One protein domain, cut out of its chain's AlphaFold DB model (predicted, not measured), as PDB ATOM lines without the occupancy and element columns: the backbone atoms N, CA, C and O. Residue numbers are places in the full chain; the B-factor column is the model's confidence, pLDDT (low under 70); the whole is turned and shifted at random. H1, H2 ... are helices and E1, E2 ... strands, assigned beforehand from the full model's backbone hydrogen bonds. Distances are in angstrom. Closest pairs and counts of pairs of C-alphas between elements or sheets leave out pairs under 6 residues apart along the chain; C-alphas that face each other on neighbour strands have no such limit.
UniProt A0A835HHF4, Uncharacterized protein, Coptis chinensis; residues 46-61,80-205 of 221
ATOM      1  N   SER A  46     -10.140  56.287 -43.011       59.88
ATOM      2  CA  SER A  46     -10.494  55.522 -44.208       59.88
ATOM      3  C   SER A  46     -10.855  54.056 -43.960       59.88
ATOM      4  O   SER A  46     -11.516  53.472 -44.812       59.88
ATOM      5  N   PHE A  47     -10.441  53.444 -42.841       74.00
ATOM      6  CA  PHE A  47     -10.890  52.093 -42.498       74.00
ATOM      7  C   PHE A  47     -11.982  52.145 -41.444       74.00
ATOM      8  O   PHE A  47     -11.833  52.710 -40.355       74.00
ATOM      9  N   THR A  48     -13.071  51.479 -41.775       84.00
ATOM     10  CA  THR A  48     -14.317  51.486 -41.033       84.00
ATOM     11  C   THR A  48     -14.819  50.059 -40.852       84.00
ATOM     12  O   THR A  48     -14.473  49.136 -41.599       84.00
ATOM     13  N   VAL A  49     -15.619  49.863 -39.808       87.31
ATOM     14  CA  VAL A  49     -16.543  48.738 -39.732       87.31
ATOM     15  C   VAL A  49     -17.957  49.256 -39.940       87.31
ATOM     16  O   VAL A  49     -18.334  50.287 -39.386       87.31
ATOM     17  N   ARG A  50     -18.748  48.519 -40.706       92.06
ATOM     18  CA  ARG A  50     -20.167  48.774 -40.933       92.06
ATOM     19  C   ARG A  50     -21.014  47.740 -40.217       92.06
ATOM     20  O   ARG A  50     -20.584  46.605 -40.012       92.06
ATOM     21  N   ARG A  51     -22.230  48.122 -39.859       92.62
ATOM     22  CA  ARG A  51     -23.244  47.216 -39.339       92.62
ATOM     23  C   ARG A  51     -23.579  46.188 -40.419       92.62
ATOM     24  O   ARG A  51     -23.775  46.552 -41.580       92.62
ATOM     25  N   ALA A  52     -23.611  44.918 -40.041       89.19
ATOM     26  CA  ALA A  52     -24.034  43.851 -40.934       89.19
ATOM     27  C   ALA A  52     -25.546  43.943 -41.161       89.19
ATOM     28  O   ALA A  52     -26.306  44.192 -40.219       89.19
ATOM     29  N   ALA A  53     -25.986  43.695 -42.389       84.88
ATOM     30  CA  ALA A  53     -27.387  43.412 -42.645       84.88
ATOM     31  C   ALA A  53     -27.776  42.069 -41.990       84.88
ATOM     32  O   ALA A  53     -26.916  41.199 -41.816       84.88
ATOM     33  N   PRO A  54     -29.059  41.846 -41.652       78.50
ATOM     34  CA  PRO A  54     -29.482  40.627 -40.959       78.50
ATOM     35  C   PRO A  54     -29.056  39.327 -41.659       78.50
ATOM     36  O   PRO A  54     -28.587  38.398 -41.008       78.50
ATOM     37  N   LEU A  55     -29.148  39.279 -42.993       80.88
ATOM     38  CA  LEU A  55     -28.755  38.104 -43.774       80.88
ATOM     39  C   LEU A  55     -27.237  37.892 -43.805       80.88
ATOM     40  O   LEU A  55     -26.782  36.753 -43.827       80.88
ATOM     41  N   GLU A  56     -26.447  38.967 -43.744       83.56
ATOM     42  CA  GLU A  56     -24.984  38.866 -43.733       83.56
ATOM     43  C   GLU A  56     -24.474  38.195 -42.461       83.56
ATOM     44  O   GLU A  56     -23.512  37.433 -42.520       83.56
ATOM     45  N   LEU A  57     -25.126  38.441 -41.319       85.88
ATOM     46  CA  LEU A  57     -24.797  37.747 -40.074       85.88
ATOM     47  C   LEU A  57     -25.046  36.240 -40.203       85.88
ATOM     48  O   LEU A  57     -24.219  35.447 -39.759       85.88
ATOM     49  N   LEU A  58     -26.145  35.838 -40.845       84.69
ATOM     50  CA  LEU A  58     -26.453  34.422 -41.046       84.69
ATOM     51  C   LEU A  58     -25.459  33.749 -41.979       84.69
ATOM     52  O   LEU A  58     -24.925  32.696 -41.637       84.69
ATOM     53  N   SER A  59     -25.145  34.389 -43.104       83.12
ATOM     54  CA  SER A  59     -24.123  33.894 -44.024       83.12
ATOM     55  C   SER A  59     -22.750  33.796 -43.352       83.12
ATOM     56  O   SER A  59     -22.038  32.818 -43.554       83.12
ATOM     57  N   LEU A  60     -22.386  34.775 -42.516       84.25
ATOM     58  CA  LEU A  60     -21.127  34.777 -41.769       84.25
ATOM     59  C   LEU A  60     -21.032  33.627 -40.761       84.25
ATOM     60  O   LEU A  60     -19.946  33.090 -40.558       84.25
ATOM     61  N   LEU A  61     -22.150  33.275 -40.126       86.31
ATOM     62  CA  LEU A  61     -22.240  32.170 -39.171       86.31
ATOM     63  C   LEU A  61     -22.524  30.814 -39.843       86.31
ATOM     64  O   LEU A  61     -22.670  29.825 -39.132       86.31
ATOM     65  N   LEU A  80     -32.617  38.604 -32.916       87.25
ATOM     66  CA  LEU A  80     -33.213  39.930 -32.682       87.25
ATOM     67  C   LEU A  80     -32.459  40.755 -31.622       87.25
ATOM     68  O   LEU A  80     -32.480  41.990 -31.653       87.25
ATOM     69  N   SER A  81     -31.738  40.080 -30.725       92.62
ATOM     70  CA  SER A  81     -30.907  40.695 -29.690       92.62
ATOM     71  C   SER A  81     -29.478  41.020 -30.130       92.62
ATOM     72  O   SER A  81     -28.683  41.456 -29.302       92.62
ATOM     73  N   THR A  82     -29.111  40.815 -31.400       95.06
ATOM     74  CA  THR A  82     -27.713  40.919 -31.844       95.06
ATOM     75  C   THR A  82     -27.478  42.035 -32.852       95.06
ATOM     76  O   THR A  82     -28.241  42.229 -33.799       95.06
ATOM     77  N   THR A  83     -26.354  42.732 -32.684       95.50
ATOM     78  CA  THR A  83     -25.803  43.676 -33.661       95.50
ATOM     79  C   THR A  83     -24.391  43.248 -34.041       95.50
ATOM     80  O   THR A  83     -23.529  43.061 -33.182       95.50
ATOM     81  N   ALA A  84     -24.135  43.118 -35.339       94.31
ATOM     82  CA  ALA A  84     -22.839  42.726 -35.878       94.31
ATOM     83  C   ALA A  84     -22.181  43.887 -36.627       94.31
ATOM     84  O   ALA A  84     -22.862  44.626 -37.334       94.31
ATOM     85  N   PHE A  85     -20.860  44.024 -36.507       92.88
ATOM     86  CA  PHE A  85     -20.046  44.945 -37.296       92.88
ATOM     87  C   PHE A  85     -18.952  44.185 -38.052       92.88
ATOM     88  O   PHE A  85     -18.165  43.438 -37.459       92.88
ATOM     89  N   LEU A  86     -18.898  44.416 -39.363       89.00
ATOM     90  CA  LEU A  86     -17.956  43.824 -40.311       89.00
ATOM     91  C   LEU A  86     -17.065  44.925 -40.888       89.00
ATOM     92  O   LEU A  86     -17.529  46.055 -41.015       89.00
ATOM     93  N   PRO A  87     -15.809  44.651 -41.267       84.38
ATOM     94  CA  PRO A  87     -15.012  45.630 -42.006       84.38
ATOM     95  C   PRO A  87     -15.749  46.075 -43.284       84.38
ATOM     96  O   PRO A  87     -16.326  45.240 -43.969       84.38
ATOM     97  N   THR A  88     -15.754  47.367 -43.621       75.56
ATOM     98  CA  THR A  88     -16.579  47.881 -44.738       75.56
ATOM     99  C   THR A  88     -16.227  47.244 -46.083       75.56
ATOM    100  O   THR A  88     -17.117  46.933 -46.868       75.56
ATOM    101  N   ASN A  89     -14.950  46.933 -46.300       65.06
ATOM    102  CA  ASN A  89     -14.476  46.256 -47.507       65.06
ATOM    103  C   ASN A  89     -14.526  44.724 -47.395       65.06
ATOM    104  O   ASN A  89     -13.746  44.071 -48.067       65.06
ATOM    105  N   PHE A  90     -15.328  44.140 -46.506       62.19
ATOM    106  CA  PHE A  90     -15.385  42.695 -46.283       62.19
ATOM    107  C   PHE A  90     -16.548  42.060 -47.052       62.19
ATOM    108  O   PHE A  90     -17.710  42.362 -46.780       62.19
ATOM    109  N   THR A  91     -16.226  41.131 -47.952       58.47
ATOM    110  CA  THR A  91     -17.184  40.327 -48.720       58.47
ATOM    111  C   THR A  91     -16.855  38.844 -48.558       58.47
ATOM    112  O   THR A  91     -15.711  38.429 -48.741       58.47
ATOM    113  N   ILE A  92     -17.850  38.019 -48.234       60.38
ATOM    114  CA  ILE A  92     -17.714  36.555 -48.201       60.38
ATOM    115  C   ILE A  92     -18.201  36.023 -49.548       60.38
ATOM    116  O   ILE A  92     -19.364  36.224 -49.881       60.38
ATOM    117  N   LEU A  93     -17.330  35.388 -50.337       51.38
ATOM    118  CA  LEU A  93     -17.626  35.067 -51.744       51.38
ATOM    119  C   LEU A  93     -17.751  33.582 -52.078       51.38
ATOM    120  O   LEU A  93     -18.179  33.257 -53.180       51.38
ATOM    121  N   ALA A  94     -17.453  32.675 -51.152       51.94
ATOM    122  CA  ALA A  94     -17.695  31.254 -51.382       51.94
ATOM    123  C   ALA A  94     -18.312  30.605 -50.143       51.94
ATOM    124  O   ALA A  94     -17.690  30.557 -49.083       51.94
ATOM    125  N   HIS A  95     -19.551  30.132 -50.304       51.66
ATOM    126  CA  HIS A  95     -20.298  29.348 -49.313       51.66
ATOM    127  C   HIS A  95     -20.473  27.874 -49.736       51.66
ATOM    128  O   HIS A  95     -20.996  27.067 -48.978       51.66
ATOM    129  N   HIS A  96     -20.000  27.470 -50.916       42.31
ATOM    130  CA  HIS A  96     -20.091  26.079 -51.363       42.31
ATOM    131  C   HIS A  96     -18.708  25.554 -51.758       42.31
ATOM    132  O   HIS A  96     -17.990  26.216 -52.500       42.31
ATOM    133  N   ALA A  97     -18.381  24.362 -51.240       39.91
ATOM    134  CA  ALA A  97     -17.088  23.660 -51.233       39.91
ATOM    135  C   ALA A  97     -16.131  24.030 -50.077       39.91
ATOM    136  O   ALA A  97     -15.280  24.895 -50.202       39.91
ATOM    137  N   TRP A  98     -16.284  23.309 -48.956       47.97
ATOM    138  CA  TRP A  98     -15.352  23.052 -47.830       47.97
ATOM    139  C   TRP A  98     -14.556  24.200 -47.159       47.97
ATOM    140  O   TRP A  98     -14.019  23.959 -46.076       47.97
ATOM    141  N   HIS A  99     -14.576  25.432 -47.673       51.59
ATOM    142  CA  HIS A  99     -13.845  26.599 -47.175       51.59
ATOM    143  C   HIS A  99     -14.668  27.884 -47.348       51.59
ATOM    144  O   HIS A  99     -15.301  28.084 -48.383       51.59
ATOM    145  N   THR A 100     -14.636  28.781 -46.355       51.03
ATOM    146  CA  THR A 100     -15.248  30.114 -46.465       51.03
ATOM    147  C   THR A 100     -14.205  31.126 -46.933       51.03
ATOM    148  O   THR A 100     -13.198  31.361 -46.258       51.03
ATOM    149  N   LEU A 101     -14.452  31.725 -48.100       49.00
ATOM    150  CA  LEU A 101     -13.539  32.662 -48.759       49.00
ATOM    151  C   LEU A 101     -13.937  34.108 -48.468       49.00
ATOM    152  O   LEU A 101     -15.077  34.500 -48.720       49.00
ATOM    153  N   THR A 102     -12.987  34.914 -47.996       52.06
ATOM    154  CA  THR A 102     -13.203  36.348 -47.758       52.06
ATOM    155  C   THR A 102     -12.393  37.180 -48.735       52.06
ATOM    156  O   THR A 102     -11.168  37.054 -48.761       52.06
ATOM    157  N   LEU A 103     -13.054  38.046 -49.504       47.78
ATOM    158  CA  LEU A 103     -12.401  39.125 -50.234       47.78
ATOM    159  C   LEU A 103     -12.615  40.427 -49.483       47.78
ATOM    160  O   LEU A 103     -13.738  40.826 -49.192       47.78
ATOM    161  N   GLY A 104     -11.521  41.096 -49.172       51.75
ATOM    162  CA  GLY A 104     -11.577  42.427 -48.613       51.75
ATOM    163  C   GLY A 104     -10.201  42.984 -48.382       51.75
ATOM    164  O   GLY A 104      -9.256  42.215 -48.248       51.75
ATOM    165  N   LEU A 105     -10.079  44.312 -48.356       46.28
ATOM    166  CA  LEU A 105      -8.812  45.021 -48.149       46.28
ATOM    167  C   LEU A 105      -8.142  44.601 -46.819       46.28
ATOM    168  O   LEU A 105      -8.280  45.244 -45.783       46.28
ATOM    169  N   GLY A 106      -7.394  43.499 -46.860       48.62
ATOM    170  CA  GLY A 106      -5.948  43.597 -46.895       48.62
ATOM    171  C   GLY A 106      -5.219  43.401 -45.578       48.62
ATOM    172  O   GLY A 106      -4.207  44.061 -45.405       48.62
ATOM    173  N   THR A 107      -5.633  42.508 -44.670       51.81
ATOM    174  CA  THR A 107      -4.673  41.933 -43.702       51.81
ATOM    175  C   THR A 107      -5.084  40.555 -43.183       51.81
ATOM    176  O   THR A 107      -6.252  40.309 -42.902       51.81
ATOM    177  N   LYS A 108      -4.078  39.725 -42.866       57.16
ATOM    178  CA  LYS A 108      -4.146  38.438 -42.135       57.16
ATOM    179  C   LYS A 108      -4.777  38.509 -40.716       57.16
ATOM    180  O   LYS A 108      -4.464  37.675 -39.863       57.16
ATOM    181  N   LYS A 109      -5.541  39.561 -40.385       69.94
ATOM    182  CA  LYS A 109      -6.002  39.923 -39.030       69.94
ATOM    183  C   LYS A 109      -7.354  40.659 -39.012       69.94
ATOM    184  O   LYS A 109      -7.577  41.446 -38.077       69.94
ATOM    185  N   SER A 110      -8.239  40.411 -39.979       80.00
ATOM    186  CA  SER A 110      -9.600  40.972 -40.012       80.00
ATOM    187  C   SER A 110     -10.354  40.710 -38.708       80.00
ATOM    188  O   SER A 110     -10.109  39.716 -38.017       80.00
ATOM    189  N   LYS A 111     -11.236  41.634 -38.313       87.25
ATOM    190  CA  LYS A 111     -11.978  41.549 -37.048       87.25
ATOM    191  C   LYS A 111     -13.459  41.735 -37.297       87.25
ATOM    192  O   LYS A 111     -13.853  42.742 -37.870       87.25
ATOM    193  N   VAL A 112     -14.236  40.784 -36.809       90.88
ATOM    194  CA  VAL A 112     -15.691  40.864 -36.723       90.88
ATOM    195  C   VAL A 112     -16.046  41.183 -35.279       90.88
ATOM    196  O   VAL A 112     -15.458  40.607 -34.356       90.88
ATOM    197  N   LEU A 113     -16.999  42.087 -35.078       94.62
ATOM    198  CA  LEU A 113     -17.574  42.357 -33.767       94.62
ATOM    199  C   LEU A 113     -19.027  41.893 -33.747       94.62
ATOM    200  O   LEU A 113     -19.796  42.239 -34.636       94.62
ATOM    201  N   LEU A 114     -19.396  41.148 -32.716       96.12
ATOM    202  CA  LEU A 114     -20.753  40.695 -32.445       96.12
ATOM    203  C   LEU A 114     -21.130  41.199 -31.054       96.12
ATOM    204  O   LEU A 114     -20.414  40.929 -30.094       96.12
ATOM    205  N   PHE A 115     -22.222  41.941 -30.947       97.00
ATOM    206  CA  PHE A 115     -22.783  42.403 -29.682       97.00
ATOM    207  C   PHE A 115     -24.126  41.716 -29.493       97.00
ATOM    208  O   PHE A 115     -25.053  41.989 -30.250       97.00
ATOM    209  N   VAL A 116     -24.211  40.823 -28.513       96.69
ATOM    210  CA  VAL A 116     -25.458  40.175 -28.103       96.69
ATOM    211  C   VAL A 116     -25.940  40.905 -26.864       96.69
ATOM    212  O   VAL A 116     -25.226  40.949 -25.861       96.69
ATOM    213  N   PHE A 117     -27.106  41.528 -26.937       96.69
ATOM    214  CA  PHE A 117     -27.674  42.298 -25.838       96.69
ATOM    215  C   PHE A 117     -28.569  41.420 -24.970       96.69
ATOM    216  O   PHE A 117     -29.174  40.467 -25.451       96.69
ATOM    217  N   GLU A 118     -28.693  41.772 -23.691       94.88
ATOM    218  CA  GLU A 118     -29.521  41.020 -22.745       94.88
ATOM    219  C   GLU A 118     -30.979  40.909 -23.202       94.88
ATOM    220  O   GLU A 118     -31.641  39.946 -22.840       94.88
ATOM    221  N   SER A 119     -31.472  41.892 -23.964       94.00
ATOM    222  CA  SER A 119     -32.833  41.961 -24.491       94.00
ATOM    223  C   SER A 119     -32.884  42.684 -25.840       94.00
ATOM    224  O   SER A 119     -32.049  43.541 -26.151       94.00
ATOM    225  N   GLU A 120     -33.922  42.398 -26.627       94.06
ATOM    226  CA  GLU A 120     -34.185  43.069 -27.908       94.06
ATOM    227  C   GLU A 120     -34.422  44.577 -27.749       94.06
ATOM    228  O   GLU A 120     -34.003  45.374 -28.588       94.06
ATOM    229  N   SER A 121     -35.059  44.993 -26.652       93.62
ATOM    230  CA  SER A 121     -35.319  46.407 -26.373       93.62
ATOM    231  C   SER A 121     -34.025  47.176 -26.102       93.62
ATOM    232  O   SER A 121     -33.862  48.300 -26.582       93.62
ATOM    233  N   MET A 122     -33.067  46.559 -25.400       94.94
ATOM    234  CA  MET A 122     -31.732  47.120 -25.210       94.94
ATOM    235  C   MET A 122     -31.001  47.253 -26.545       94.94
ATOM    236  O   MET A 122     -30.483  48.329 -26.849       94.94
ATOM    237  N   LYS A 123     -31.011  46.191 -27.358       95.38
ATOM    238  CA  LYS A 123     -30.446  46.210 -28.711       95.38
ATOM    239  C   LYS A 123     -31.035  47.353 -29.535       95.38
ATOM    240  O   LYS A 123     -30.289  48.155 -30.086       95.38
ATOM    241  N   ALA A 124     -32.362  47.480 -29.574       94.50
ATOM    242  CA  ALA A 124     -33.053  48.524 -30.326       94.50
ATOM    243  C   ALA A 124     -32.700  49.942 -29.842       94.50
ATOM    244  O   ALA A 124     -32.542  50.845 -30.662       94.50
ATOM    245  N   ALA A 125     -32.558  50.151 -28.532       94.81
ATOM    246  CA  ALA A 125     -32.146  51.439 -27.976       94.81
ATOM    247  C   ALA A 125     -30.704  51.798 -28.369       94.81
ATOM    248  O   ALA A 125     -30.436  52.933 -28.762       94.81
ATOM    249  N   VAL A 126     -29.790  50.827 -28.311       94.81
ATOM    250  CA  VAL A 126     -28.382  51.021 -28.682       94.81
ATOM    251  C   VAL A 126     -28.225  51.247 -30.187       94.81
ATOM    252  O   VAL A 126     -27.513  52.163 -30.601       94.81
ATOM    253  N   ASP A 127     -28.944  50.488 -31.013       93.62
ATOM    254  CA  ASP A 127     -28.900  50.587 -32.475       93.62
ATOM    255  C   ASP A 127     -29.311  51.961 -33.021       93.62
ATOM    256  O   ASP A 127     -28.862  52.320 -34.113       93.62
ATOM    257  N   ARG A 128     -30.144  52.712 -32.281       93.50
ATOM    258  CA  ARG A 128     -30.542  54.095 -32.606       93.50
ATOM    259  C   ARG A 128     -29.415  55.105 -32.387       93.50
ATOM    260  O   ARG A 128     -29.417  56.157 -33.014       93.50
ATOM    261  N   ILE A 129     -28.488  54.810 -31.477       93.19
ATOM    262  CA  ILE A 129     -27.400  55.714 -31.076       93.19
ATOM    263  C   ILE A 129     -26.121  55.375 -31.843       93.19
ATOM    264  O   ILE A 129     -25.324  56.254 -32.174       93.19
ATOM    265  N   TRP A 130     -25.897  54.092 -32.116       94.31
ATOM    266  CA  TRP A 130     -24.736  53.663 -32.875       94.31
ATOM    267  C   TRP A 130     -24.866  54.029 -34.350       94.31
ATOM    268  O   TRP A 130     -25.911  53.781 -34.953       94.31
ATOM    269  N   PRO A 131     -23.799  54.554 -34.969       92.38
ATOM    270  CA  PRO A 131     -23.819  54.803 -36.397       92.38
ATOM    271  C   PRO A 131     -23.868  53.471 -37.170       92.38
ATOM    272  O   PRO A 131     -23.451  52.425 -36.651       92.38
ATOM    273  N   PRO A 132     -24.376  53.479 -38.413       91.81
ATOM    274  CA  PRO A 132     -24.332  52.309 -39.284       91.81
ATOM    275  C   PRO A 132     -22.899  51.970 -39.713       91.81
ATOM    276  O   PRO A 132     -22.618  50.820 -40.015       91.81
ATOM    277  N   GLU A 133     -21.982  52.938 -39.692       91.31
ATOM    278  CA  GLU A 133     -20.571  52.763 -40.023       91.31
ATOM    279  C   GLU A 133     -19.691  53.579 -39.072       91.31
ATOM    280  O   GLU A 133     -20.054  54.682 -38.658       91.31
ATOM    281  N   ILE A 134     -18.541  53.031 -38.677       89.94
ATOM    282  CA  ILE A 134     -17.659  53.640 -37.684       89.94
ATOM    283  C   ILE A 134     -16.178  53.388 -38.002       89.94
ATOM    284  O   ILE A 134     -15.795  52.249 -38.277       89.94
ATOM    285  N   PRO A 135     -15.308  54.414 -37.913       87.62
ATOM    286  CA  PRO A 135     -13.866  54.241 -38.070       87.62
ATOM    287  C   PRO A 135     -13.266  53.291 -37.031       87.62
ATOM    288  O   PRO A 135     -13.650  53.319 -35.860       87.62
ATOM    289  N   LEU A 136     -12.246  52.515 -37.416       84.06
ATOM    290  CA  LEU A 136     -11.582  51.564 -36.506       84.06
ATOM    291  C   LEU A 136     -11.043  52.225 -35.225       84.06
ATOM    292  O   LEU A 136     -11.077  51.616 -34.153       84.06
ATOM    293  N   GLY A 137     -10.577  53.476 -35.322       82.81
ATOM    294  CA  GLY A 137     -10.085  54.259 -34.181       82.81
ATOM    295  C   GLY A 137     -11.161  54.571 -33.133       82.81
ATOM    296  O   GLY A 137     -10.859  54.632 -31.942       82.81
ATOM    297  N   ASP A 138     -12.420  54.672 -33.555       89.25
ATOM    298  CA  ASP A 138     -13.539  55.066 -32.696       89.25
ATOM    299  C   ASP A 138     -14.242  53.868 -32.044       89.25
ATOM    300  O   ASP A 138     -14.953  54.037 -31.051       89.25
ATOM    301  N   VAL A 139     -14.036  52.649 -32.556       90.25
ATOM    302  CA  VAL A 139     -14.715  51.421 -32.098       90.25
ATOM    303  C   VAL A 139     -14.605  51.225 -30.584       90.25
ATOM    304  O   VAL A 139     -15.601  50.969 -29.909       90.25
ATOM    305  N   ASN A 140     -13.403  51.381 -30.024       91.62
ATOM    306  CA  ASN A 140     -13.187  51.200 -28.587       91.62
ATOM    307  C   ASN A 140     -13.923  52.248 -27.751       91.62
ATOM    308  O   ASN A 140     -14.442  51.919 -26.687       91.62
ATOM    309  N   GLY A 141     -13.941  53.499 -28.213       91.62
ATOM    310  CA  GLY A 141     -14.553  54.612 -27.496       91.62
ATOM    311  C   GLY A 141     -16.076  54.601 -27.585       91.62
ATOM    312  O   GLY A 141     -16.733  54.827 -26.578       91.62
ATOM    313  N   LYS A 142     -16.637  54.304 -28.763       92.06
ATOM    314  CA  LYS A 142     -18.082  54.402 -29.018       92.06
ATOM    315  C   LYS A 142     -18.834  53.089 -28.789       92.06
ATOM    316  O   LYS A 142     -19.894  53.115 -28.174       92.06
ATOM    317  N   LEU A 143     -18.301  51.954 -29.254       93.62
ATOM    318  CA  LEU A 143     -19.022  50.673 -29.190       93.62
ATOM    319  C   LEU A 143     -18.730  49.882 -27.913       93.62
ATOM    320  O   LEU A 143     -19.610  49.212 -27.391       93.62
ATOM    321  N   ILE A 144     -17.496  49.943 -27.406       92.88
ATOM    322  CA  ILE A 144     -17.113  49.190 -26.203       92.88
ATOM    323  C   ILE A 144     -17.306  50.068 -24.968       92.88
ATOM    324  O   ILE A 144     -18.217  49.840 -24.188       92.88
ATOM    325  N   ARG A 145     -16.504  51.125 -24.815       92.88
ATOM    326  CA  ARG A 145     -16.504  51.974 -23.609       92.88
ATOM    327  C   ARG A 145     -17.620  53.021 -23.585       92.88
ATOM    328  O   ARG A 145     -17.836  53.657 -22.559       92.88
ATOM    329  N   GLY A 146     -18.307  53.222 -24.711       90.56
ATOM    330  CA  GLY A 146     -19.342  54.247 -24.872       90.56
ATOM    331  C   GLY A 146     -20.694  53.862 -24.271       90.56
ATOM    332  O   GLY A 146     -21.510  54.741 -23.997       90.56
ATOM    333  N   LEU A 147     -20.924  52.569 -24.015       90.88
ATOM    334  CA  LEU A 147     -22.144  52.066 -23.380       90.88
ATOM    335  C   LEU A 147     -22.072  52.233 -21.858       90.88
ATOM    336  O   LEU A 147     -21.730  51.307 -21.117       90.88
ATOM    337  N   LYS A 148     -22.371  53.444 -21.382       88.75
ATOM    338  CA  LYS A 148     -22.448  53.750 -19.946       88.75
ATOM    339  C   LYS A 148     -23.577  52.951 -19.281       88.75
ATOM    340  O   LYS A 148     -24.612  52.709 -19.892       88.75
ATOM    341  N   GLY A 149     -23.372  52.538 -18.029       92.06
ATOM    342  CA  GLY A 149     -24.355  51.745 -17.275       92.06
ATOM    343  C   GLY A 149     -24.511  50.296 -17.755       92.06
ATOM    344  O   GLY A 149     -25.417  49.600 -17.303       92.06
ATOM    345  N   CYS A 150     -23.632  49.836 -18.650       94.44
ATOM    346  CA  CYS A 150     -23.593  48.460 -19.131       94.44
ATOM    347  C   CYS A 150     -22.315  47.756 -18.670       94.44
ATOM    348  O   CYS A 150     -21.250  48.366 -18.538       94.44
ATOM    349  N   GLU A 151     -22.421  46.450 -18.491       95.00
ATOM    350  CA  GLU A 151     -21.293  45.544 -18.337       95.00
ATOM    351  C   GLU A 151     -21.263  44.550 -19.498       95.00
ATOM    352  O   GLU A 151     -22.286  44.268 -20.132       95.00
ATOM    353  N   MET A 152     -20.070  44.053 -19.820       95.06
ATOM    354  CA  MET A 152     -19.874  43.154 -20.945       95.06
ATOM    355  C   MET A 152     -18.957  41.992 -20.582       95.06
ATOM    356  O   MET A 152     -17.923  42.183 -19.935       95.06
ATOM    357  N   ALA A 153     -19.296  40.809 -21.083       94.50
ATOM    358  CA  ALA A 153     -18.385  39.676 -21.158       94.50
ATOM    359  C   ALA A 153     -17.839  39.564 -22.583       94.50
ATOM    360  O   ALA A 153     -18.597  39.614 -23.554       94.50
ATOM    361  N   ARG A 154     -16.516  39.439 -22.719       94.50
ATOM    362  CA  ARG A 154     -15.826  39.407 -24.015       94.50
ATOM    363  C   ARG A 154     -15.296  38.012 -24.314       94.50
ATOM    364  O   ARG A 154     -14.409  37.525 -23.617       94.50
ATOM    365  N   PHE A 155     -15.710  37.470 -25.449       94.81
ATOM    366  CA  PHE A 155     -15.195  36.238 -26.030       94.81
ATOM    367  C   PHE A 155     -14.392  36.558 -27.290       94.81
ATOM    368  O   PHE A 155     -14.698  37.499 -28.031       94.81
ATOM    369  N   LYS A 156     -13.323  35.800 -27.528       94.38
ATOM    370  CA  LYS A 156     -12.439  35.984 -28.679       94.38
ATOM    371  C   LYS A 156     -12.195  34.641 -29.344       94.38
ATOM    372  O   LYS A 156     -11.596  33.764 -28.729       94.38
ATOM    373  N   PHE A 157     -12.527  34.550 -30.624       93.44
ATOM    374  CA  PHE A 157     -12.300  33.361 -31.440       93.44
ATOM    375  C   PHE A 157     -11.478  33.736 -32.662       93.44
ATOM    376  O   PHE A 157     -11.726  34.762 -33.293       93.44
ATOM    377  N   ARG A 158     -10.470  32.933 -32.994       91.38
ATOM    378  CA  ARG A 158      -9.709  33.087 -34.236       91.38
ATOM    379  C   ARG A 158     -10.133  31.975 -35.186       91.38
ATOM    380  O   ARG A 158     -10.034  30.818 -34.800       91.38
ATOM    381  N   LYS A 159     -10.587  32.351 -36.380       88.69
ATOM    382  CA  LYS A 159     -10.993  31.450 -37.462       88.69
ATOM    383  C   LYS A 159     -10.215  31.817 -38.721       88.69
ATOM    384  O   LYS A 159     -10.600  32.721 -39.461       88.69
ATOM    385  N   GLY A 160      -9.052  31.196 -38.891       85.81
ATOM    386  CA  GLY A 160      -8.096  31.523 -39.952       85.81
ATOM    387  C   GLY A 160      -7.633  32.989 -39.932       85.81
ATOM    388  O   GLY A 160      -6.987  33.451 -38.976       85.81
ATOM    389  N   CYS A 161      -7.948  33.727 -41.003       79.19
ATOM    390  CA  CYS A 161      -7.600  35.144 -41.172       79.19
ATOM    391  C   CYS A 161      -8.518  36.122 -40.409       79.19
ATOM    392  O   CYS A 161      -8.199  37.314 -40.318       79.19
ATOM    393  N   ILE A 162      -9.610  35.632 -39.810       85.06
ATOM    394  CA  ILE A 162     -10.591  36.437 -39.074       85.06
ATOM    395  C   ILE A 162     -10.476  36.197 -37.569       85.06
ATOM    396  O   ILE A 162     -10.251  35.089 -37.085       85.06
ATOM    397  N   THR A 163     -10.650  37.261 -36.790       89.62
ATOM    398  CA  THR A 163     -10.912  37.180 -35.352       89.62
ATOM    399  C   THR A 163     -12.316  37.686 -35.043       89.62
ATOM    400  O   THR A 163     -12.605  38.861 -35.260       89.62
ATOM    401  N   PHE A 164     -13.154  36.829 -34.477       93.06
ATOM    402  CA  PHE A 164     -14.455  37.193 -33.935       93.06
ATOM    403  C   PHE A 164     -14.293  37.688 -32.500       93.06
ATOM    404  O   PHE A 164     -13.641  37.045 -31.672       93.06
ATOM    405  N   TYR A 165     -14.896  38.833 -32.210       95.19
ATOM    406  CA  TYR A 165     -15.081  39.341 -30.861       95.19
ATOM    407  C   TYR A 165     -16.565  39.358 -30.550       95.19
ATOM    408  O   TYR A 165     -17.288  40.172 -31.115       95.19
ATOM    409  N   VAL A 166     -16.994  38.472 -29.657       96.50
ATOM    410  CA  VAL A 166     -18.377  38.421 -29.184       96.50
ATOM    411  C   VAL A 166     -18.440  39.124 -27.838       96.50
ATOM    412  O   VAL A 166     -17.655  38.816 -26.941       96.50
ATOM    413  N   TYR A 167     -19.345  40.081 -27.704       96.50
ATOM    414  CA  TYR A 167     -19.632  40.788 -26.469       96.50
ATOM    415  C   TYR A 167     -21.050  40.436 -26.043       96.50
ATOM    416  O   TYR A 167     -22.000  40.800 -26.731       96.50
ATOM    417  N   ALA A 168     -21.193  39.751 -24.914       96.31
ATOM    418  CA  ALA A 168     -22.474  39.686 -24.223       96.31
ATOM    419  C   ALA A 168     -22.632  40.985 -23.435       96.31
ATOM    420  O   ALA A 168     -21.761  41.297 -22.625       96.31
ATOM    421  N   VAL A 169     -23.687  41.751 -23.689       96.12
ATOM    422  CA  VAL A 169     -23.910  43.092 -23.136       96.12
ATOM    423  C   VAL A 169     -25.164  43.079 -22.283       96.12
ATOM    424  O   VAL A 169     -26.231  42.714 -22.766       96.12
ATOM    425  N   ARG A 170     -25.058  43.519 -21.034       95.38
ATOM    426  CA  ARG A 170     -26.209  43.652 -20.134       95.38
ATOM    427  C   ARG A 170     -26.109  44.924 -19.308       95.38
ATOM    428  O   ARG A 170     -25.039  45.536 -19.234       95.38
ATOM    429  N   ARG A 171     -27.212  45.344 -18.693       94.75
ATOM    430  CA  ARG A 171     -27.177  46.466 -17.743       94.75
ATOM    431  C   ARG A 171     -26.406  46.061 -16.492       94.75
ATOM    432  O   ARG A 171     -26.489  44.917 -16.049       94.75
ATOM    433  N   VAL A 172     -25.669  47.003 -15.913       92.50
ATOM    434  CA  VAL A 172     -24.994  46.778 -14.628       92.50
ATOM    435  C   VAL A 172     -26.038  46.410 -13.573       92.50
ATOM    436  O   VAL A 172     -27.056  47.088 -13.447       92.50
ATOM    437  N   GLY A 173     -25.789  45.330 -12.830       86.00
ATOM    438  CA  GLY A 173     -26.702  44.838 -11.792       86.00
ATOM    439  C   GLY A 173     -27.889  44.027 -12.322       86.00
ATOM    440  O   GLY A 173     -28.736  43.610 -11.533       86.00
ATOM    441  N   SER A 174     -27.956  43.770 -13.632       87.50
ATOM    442  CA  SER A 174     -28.950  42.865 -14.212       87.50
ATOM    443  C   SER A 174     -28.712  41.432 -13.721       87.50
ATOM    444  O   SER A 174     -27.609  40.890 -13.843       87.50
ATOM    445  N   GLN A 175     -29.748  40.805 -13.156       79.19
ATOM    446  CA  GLN A 175     -29.668  39.447 -12.598       79.19
ATOM    447  C   GLN A 175     -29.693  38.346 -13.670       79.19
ATOM    448  O   GLN A 175     -29.455  37.182 -13.357       79.19
ATOM    449  N   GLY A 176     -29.951  38.688 -14.935       82.00
ATOM    450  CA  GLY A 176     -30.128  37.711 -16.002       82.00
ATOM    451  C   GLY A 176     -29.645  38.189 -17.365       82.00
ATOM    452  O   GLY A 176     -29.098  39.279 -17.522       82.00
ATOM    453  N   PHE A 177     -29.838  37.326 -18.356       89.06
ATOM    454  CA  PHE A 177     -29.597  37.608 -19.764       89.06
ATOM    455  C   PHE A 177     -30.767  36.993 -20.539       89.06
ATOM    456  O   PHE A 177     -30.771  35.793 -20.795       89.06
ATOM    457  N   TYR A 178     -31.811  37.781 -20.814       90.06
ATOM    458  CA  TYR A 178     -33.088  37.272 -21.339       90.06
ATOM    459  C   TYR A 178     -32.910  36.566 -22.691       90.06
ATOM    460  O   TYR A 178     -33.489  35.513 -22.933       90.06
ATOM    461  N   CYS A 179     -32.015  37.081 -23.532       91.56
ATOM    462  CA  CYS A 179     -31.649  36.476 -24.811       91.56
ATOM    463  C   CYS A 179     -30.466  35.488 -24.692       91.56
ATOM    464  O   CYS A 179     -29.574  35.474 -25.540       91.56
ATOM    465  N   ALA A 180     -30.406  34.675 -23.628       92.00
ATOM    466  CA  ALA A 180     -29.276  33.762 -23.391       92.00
ATOM    467  C   ALA A 180     -29.132  32.706 -24.493       92.00
ATOM    468  O   ALA A 180     -28.009  32.337 -24.839       92.00
ATOM    469  N   GLU A 181     -30.247  32.275 -25.080       90.69
ATOM    470  CA  GLU A 181     -30.249  31.337 -26.204       90.69
ATOM    471  C   GLU A 181     -29.624  31.936 -27.469       90.69
ATOM    472  O   GLU A 181     -28.857  31.251 -28.148       90.69
ATOM    473  N   ASP A 182     -29.844  33.228 -27.745       91.69
ATOM    474  CA  ASP A 182     -29.164  33.922 -28.847       91.69
ATOM    475  C   ASP A 182     -27.648  33.926 -28.617       91.69
ATOM    476  O   ASP A 182     -26.875  33.581 -29.514       91.69
ATOM    477  N   LEU A 183     -27.208  34.254 -27.394       93.94
ATOM    478  CA  LEU A 183     -25.789  34.246 -27.032       93.94
ATOM    479  C   LEU A 183     -25.184  32.847 -27.176       93.94
ATOM    480  O   LEU A 183     -24.113  32.701 -27.766       93.94
ATOM    481  N   ARG A 184     -25.864  31.824 -26.652       93.94
ATOM    482  CA  ARG A 184     -25.432  30.425 -26.735       93.94
ATOM    483  C   ARG A 184     -25.286  29.990 -28.189       93.94
ATOM    484  O   ARG A 184     -24.239  29.464 -28.558       93.94
ATOM    485  N   THR A 185     -26.303  30.250 -29.003       92.50
ATOM    486  CA  THR A 185     -26.329  29.871 -30.418       92.50
ATOM    487  C   THR A 185     -25.212  30.568 -31.187       92.50
ATOM    488  O   THR A 185     -24.460  29.902 -31.884       92.50
ATOM    489  N   ILE A 186     -25.014  31.877 -30.997       93.62
ATOM    490  CA  ILE A 186     -23.924  32.618 -31.652       93.62
ATOM    491  C   ILE A 186     -22.556  32.071 -31.249       93.62
ATOM    492  O   ILE A 186     -21.697  31.880 -32.109       93.62
ATOM    493  N   LEU A 187     -22.327  31.823 -29.956       95.44
ATOM    494  CA  LEU A 187     -21.061  31.261 -29.489       95.44
ATOM    495  C   LEU A 187     -20.816  29.877 -30.100       95.44
ATOM    496  O   LEU A 187     -19.713  29.628 -30.585       95.44
ATOM    497  N   GLN A 188     -21.839  29.021 -30.131       94.50
ATOM    498  CA  GLN A 188     -21.756  27.692 -30.731       94.50
ATOM    499  C   GLN A 188     -21.457  27.776 -32.232       94.50
ATOM    500  O   GLN A 188     -20.481  27.183 -32.686       94.50
ATOM    501  N   SER A 189     -22.206  28.588 -32.985       91.38
ATOM    502  CA  SER A 189     -21.981  28.773 -34.420       91.38
ATOM    503  C   SER A 189     -20.570  29.280 -34.696       91.38
ATOM    504  O   SER A 189     -19.868  28.717 -35.529       91.38
ATOM    505  N   VAL A 190     -20.089  30.285 -33.951       91.56
ATOM    506  CA  VAL A 190     -18.718  30.794 -34.109       91.56
ATOM    507  C   VAL A 190     -17.674  29.719 -33.799       91.56
ATOM    508  O   VAL A 190     -16.632  29.698 -34.448       91.56
ATOM    509  N   VAL A 191     -17.910  28.830 -32.830       93.06
ATOM    510  CA  VAL A 191     -17.006  27.711 -32.523       93.06
ATOM    511  C   VAL A 191     -17.008  26.662 -33.637       93.06
ATOM    512  O   VAL A 191     -15.936  26.162 -33.976       93.06
ATOM    513  N   GLU A 192     -18.158  26.383 -34.241       91.38
ATOM    514  CA  GLU A 192     -18.323  25.404 -35.325       91.38
ATOM    515  C   GLU A 192     -17.809  25.892 -36.683       91.38
ATOM    516  O   GLU A 192     -17.505  25.075 -37.555       91.38
ATOM    517  N   LEU A 193     -17.647  27.210 -36.865       87.75
ATOM    518  CA  LEU A 193     -17.092  27.769 -38.095       87.75
ATOM    519  C   LEU A 193     -15.736  27.140 -38.433       87.75
ATOM    520  O   LEU A 193     -14.836  27.026 -37.591       87.75
ATOM    521  N   LYS A 194     -15.564  26.804 -39.708       86.62
ATOM    522  CA  LYS A 194     -14.257  26.452 -40.260       86.62
ATOM    523  C   LYS A 194     -13.365  27.691 -40.344       86.62
ATOM    524  O   LYS A 194     -13.825  28.832 -40.266       86.62
ATOM    525  N   ASP A 195     -12.068  27.460 -40.497       84.62
ATOM    526  CA  ASP A 195     -11.122  28.547 -40.697       84.62
ATOM    527  C   ASP A 195     -11.364  29.255 -42.035       84.62
ATOM    528  O   ASP A 195     -11.517  28.621 -43.081       84.62
ATOM    529  N   PHE A 196     -11.371  30.589 -41.992       78.31
ATOM    530  CA  PHE A 196     -11.495  31.427 -43.178       78.31
ATOM    531  C   PHE A 196     -10.140  31.565 -43.870       78.31
ATOM    532  O   PHE A 196      -9.124  31.855 -43.221       78.31
ATOM    533  N   MET A 197     -10.140  31.405 -45.193       71.81
ATOM    534  CA  MET A 197      -8.955  31.575 -46.032       71.81
ATOM    535  C   MET A 197      -8.904  32.991 -46.619       71.81
ATOM    536  O   MET A 197      -9.889  33.504 -47.151       71.81
ATOM    537  N   ASP A 198      -7.733  33.625 -46.534       68.31
ATOM    538  CA  ASP A 198      -7.468  34.933 -47.142       68.31
ATOM    539  C   ASP A 198      -6.949  34.747 -48.574       68.31
ATOM    540  O   ASP A 198      -5.759  34.515 -48.793       68.31
ATOM    541  N   HIS A 199      -7.854  34.836 -49.549       62.22
ATOM    542  CA  HIS A 199      -7.506  34.737 -50.969       62.22
ATOM    543  C   HIS A 199      -7.130  36.085 -51.593       62.22
ATOM    544  O   HIS A 199      -6.596  36.108 -52.699       62.22
ATOM    545  N   THR A 200      -7.323  37.212 -50.898       56.47
ATOM    546  CA  THR A 200      -6.845  38.517 -51.381       56.47
ATOM    547  C   THR A 200      -5.317  38.533 -51.466       56.47
ATOM    548  O   THR A 200      -4.763  39.096 -52.405       56.47
ATOM    549  N   ALA A 201      -4.630  37.829 -50.563       52.72
ATOM    550  CA  ALA A 201      -3.188  37.604 -50.664       52.72
ATOM    551  C   ALA A 201      -2.779  36.724 -51.866       52.72
ATOM    552  O   ALA A 201      -1.688  36.916 -52.394       52.72
ATOM    553  N   MET A 202      -3.628  35.784 -52.306       49.62
ATOM    554  CA  MET A 202      -3.375  34.958 -53.499       49.62
ATOM    555  C   MET A 202      -3.601  35.739 -54.799       49.62
ATOM    556  O   MET A 202      -2.757  35.692 -55.687       49.62
ATOM    557  N   LEU A 203      -4.692  36.506 -54.885       50.09
ATOM    558  CA  LEU A 203      -5.018  37.332 -56.057       50.09
ATOM    559  C   LEU A 203      -4.068  38.528 -56.238       50.09
ATOM    560  O   LEU A 203      -3.985  39.083 -57.328       50.09
ATOM    561  N   ALA A 204      -3.352  38.930 -55.184       50.97
ATOM    562  CA  ALA A 204      -2.344  39.989 -55.231       50.97
ATOM    563  C   ALA A 204      -0.947  39.504 -55.677       50.97
ATOM    564  O   ALA A 204      -0.028  40.320 -55.769       50.97
ATOM    565  N   LEU A 205      -0.754  38.202 -55.938       45.44
ATOM    566  CA  LEU A 205       0.503  37.682 -56.483       45.44
ATOM    567  C   LEU A 205       0.539  37.894 -58.008       45.44
ATOM    568  O   LEU A 205      -0.336  37.373 -58.702       45.44
TER     569      LEU A 205
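AT A GLANCE: This is residues 46 to 61 and 80 to 205 of the 221 residues of an uncharacterized protein of Coptis chinensis (UniProt A0A835HHF4). A curled, twisted sheet of six strands makes the body, with H1 and H4 over one face and H2 and H3 on the other, while a small three-stranded sheet, E3, E4 and E9, lies at one end of the long axis with the short helix H5 beyond it. These are three layers, a sheet with helices on both its faces. The printed part has 142 residues, with five named helices and nine named strands in the order E1 H1 E2 E3 E4 E5 H2 E6 H3 E7 E8 H4 E9 H5, a mixed class. The large sheet runs E6, E1, E2, E5, E8, E7 and the small one E3, E4, E9, both mixed. The whole is compact, with a radius of gyration of the C-alphas of 15.3 A, yet elongated, spanning 52 by 32 by 22 A.

HOW THE PARTS SIT: Start at E1, residues 48 to 51, antiparallel to E2, residues 82 to 87, at 149 degrees; N 50 and O 86 are 2.8 A apart, within hydrogen-bond range. Pairing is staggered: E2 pairs with E1 over residues 85 to 87, and over 82 to 85 with E5, residues 110 to 117, antiparallel at 166 degrees, with N 85 and O 113 at 2.8 A. E5 is parallel to E8, residues 162 to 171, at 21 degrees, with N 114 and O 165 at 2.8 A. E8 forms a hairpin with E7, residues 150 to 159, antiparallel at 163 degrees, with N 155 and O 166 at 2.8 A. E7 is one edge strand; the other is E6, residues 133 to 135, antiparallel to E1 at 155 degrees, with N 49 and O 134 at 2.8 A. On one face look for H1, residues 54 to 60, over E2 at a height over the sheet of 9.6 A; it runs across the strands, only just, at 61 degrees to E2 on the local plane, and its closest C-alpha to E2 is that of Leu 57, 6.8 A from Ala 84. On the same face H4, residues 180 to 192, is over E5 and E8 at a height of 9.0 A, along the strands at 11 degrees to E8 on the local plane; its closest C-alphas with E5 are those of Leu 183 and Val 116, 6.0 A apart. On the opposite face H2, residues 120 to 129, is over E5 at a height of 7.4 A, slantwise at 46 degrees on the local plane, and H3, residues 139 to 144, is on the same face as H2. Look next at E3, residues 91 to 94, and E4, residues 100 to 103, an antiparallel hairpin with N 93 and O 101 at 2.9 A; E4 is parallel to E9, residues 196 to 198, with N 197 and O 100 at 3.2 A. H5, residues 200 to 203, only grazes this sheet; its closest C-alphas with E4 are those of Thr 200 and Leu 103, 5.7 A apart. Every O i to N i+4 pair is within range in H4, against 2 of 3 in H1, 5 of 6 in H2 and 1 of 2 in H3; H5 is too short for one.

IN THESE COORDINATES: Find C-alpha 48 at (-14.317, 51.486, -41.033), where E1 begins. E5 runs 23.0 A, E7 28.0 A, E8 28.8 A, H2 14.7 A and H4 18.2 A from first to last C-alpha. H4 begins at C-alpha 180, (-29.276, 33.762, -23.391), and H5 ends at C-alpha 203, (-5.018, 37.332, -56.057).

THE WHOLE: The two C-alphas farthest apart, those of Gln 175 and Leu 205, are 53.3 A apart. Residues 62 to 79 are cut out, between H1 and E2, and C-alphas 61 and 80 are 14.9 A apart across the cut. Of the links printed whole, none is long. The mean pLDDT of the printed part is 82.5; it is under 70 at residue 46, residues 89 to 109 and residues 198 to 205.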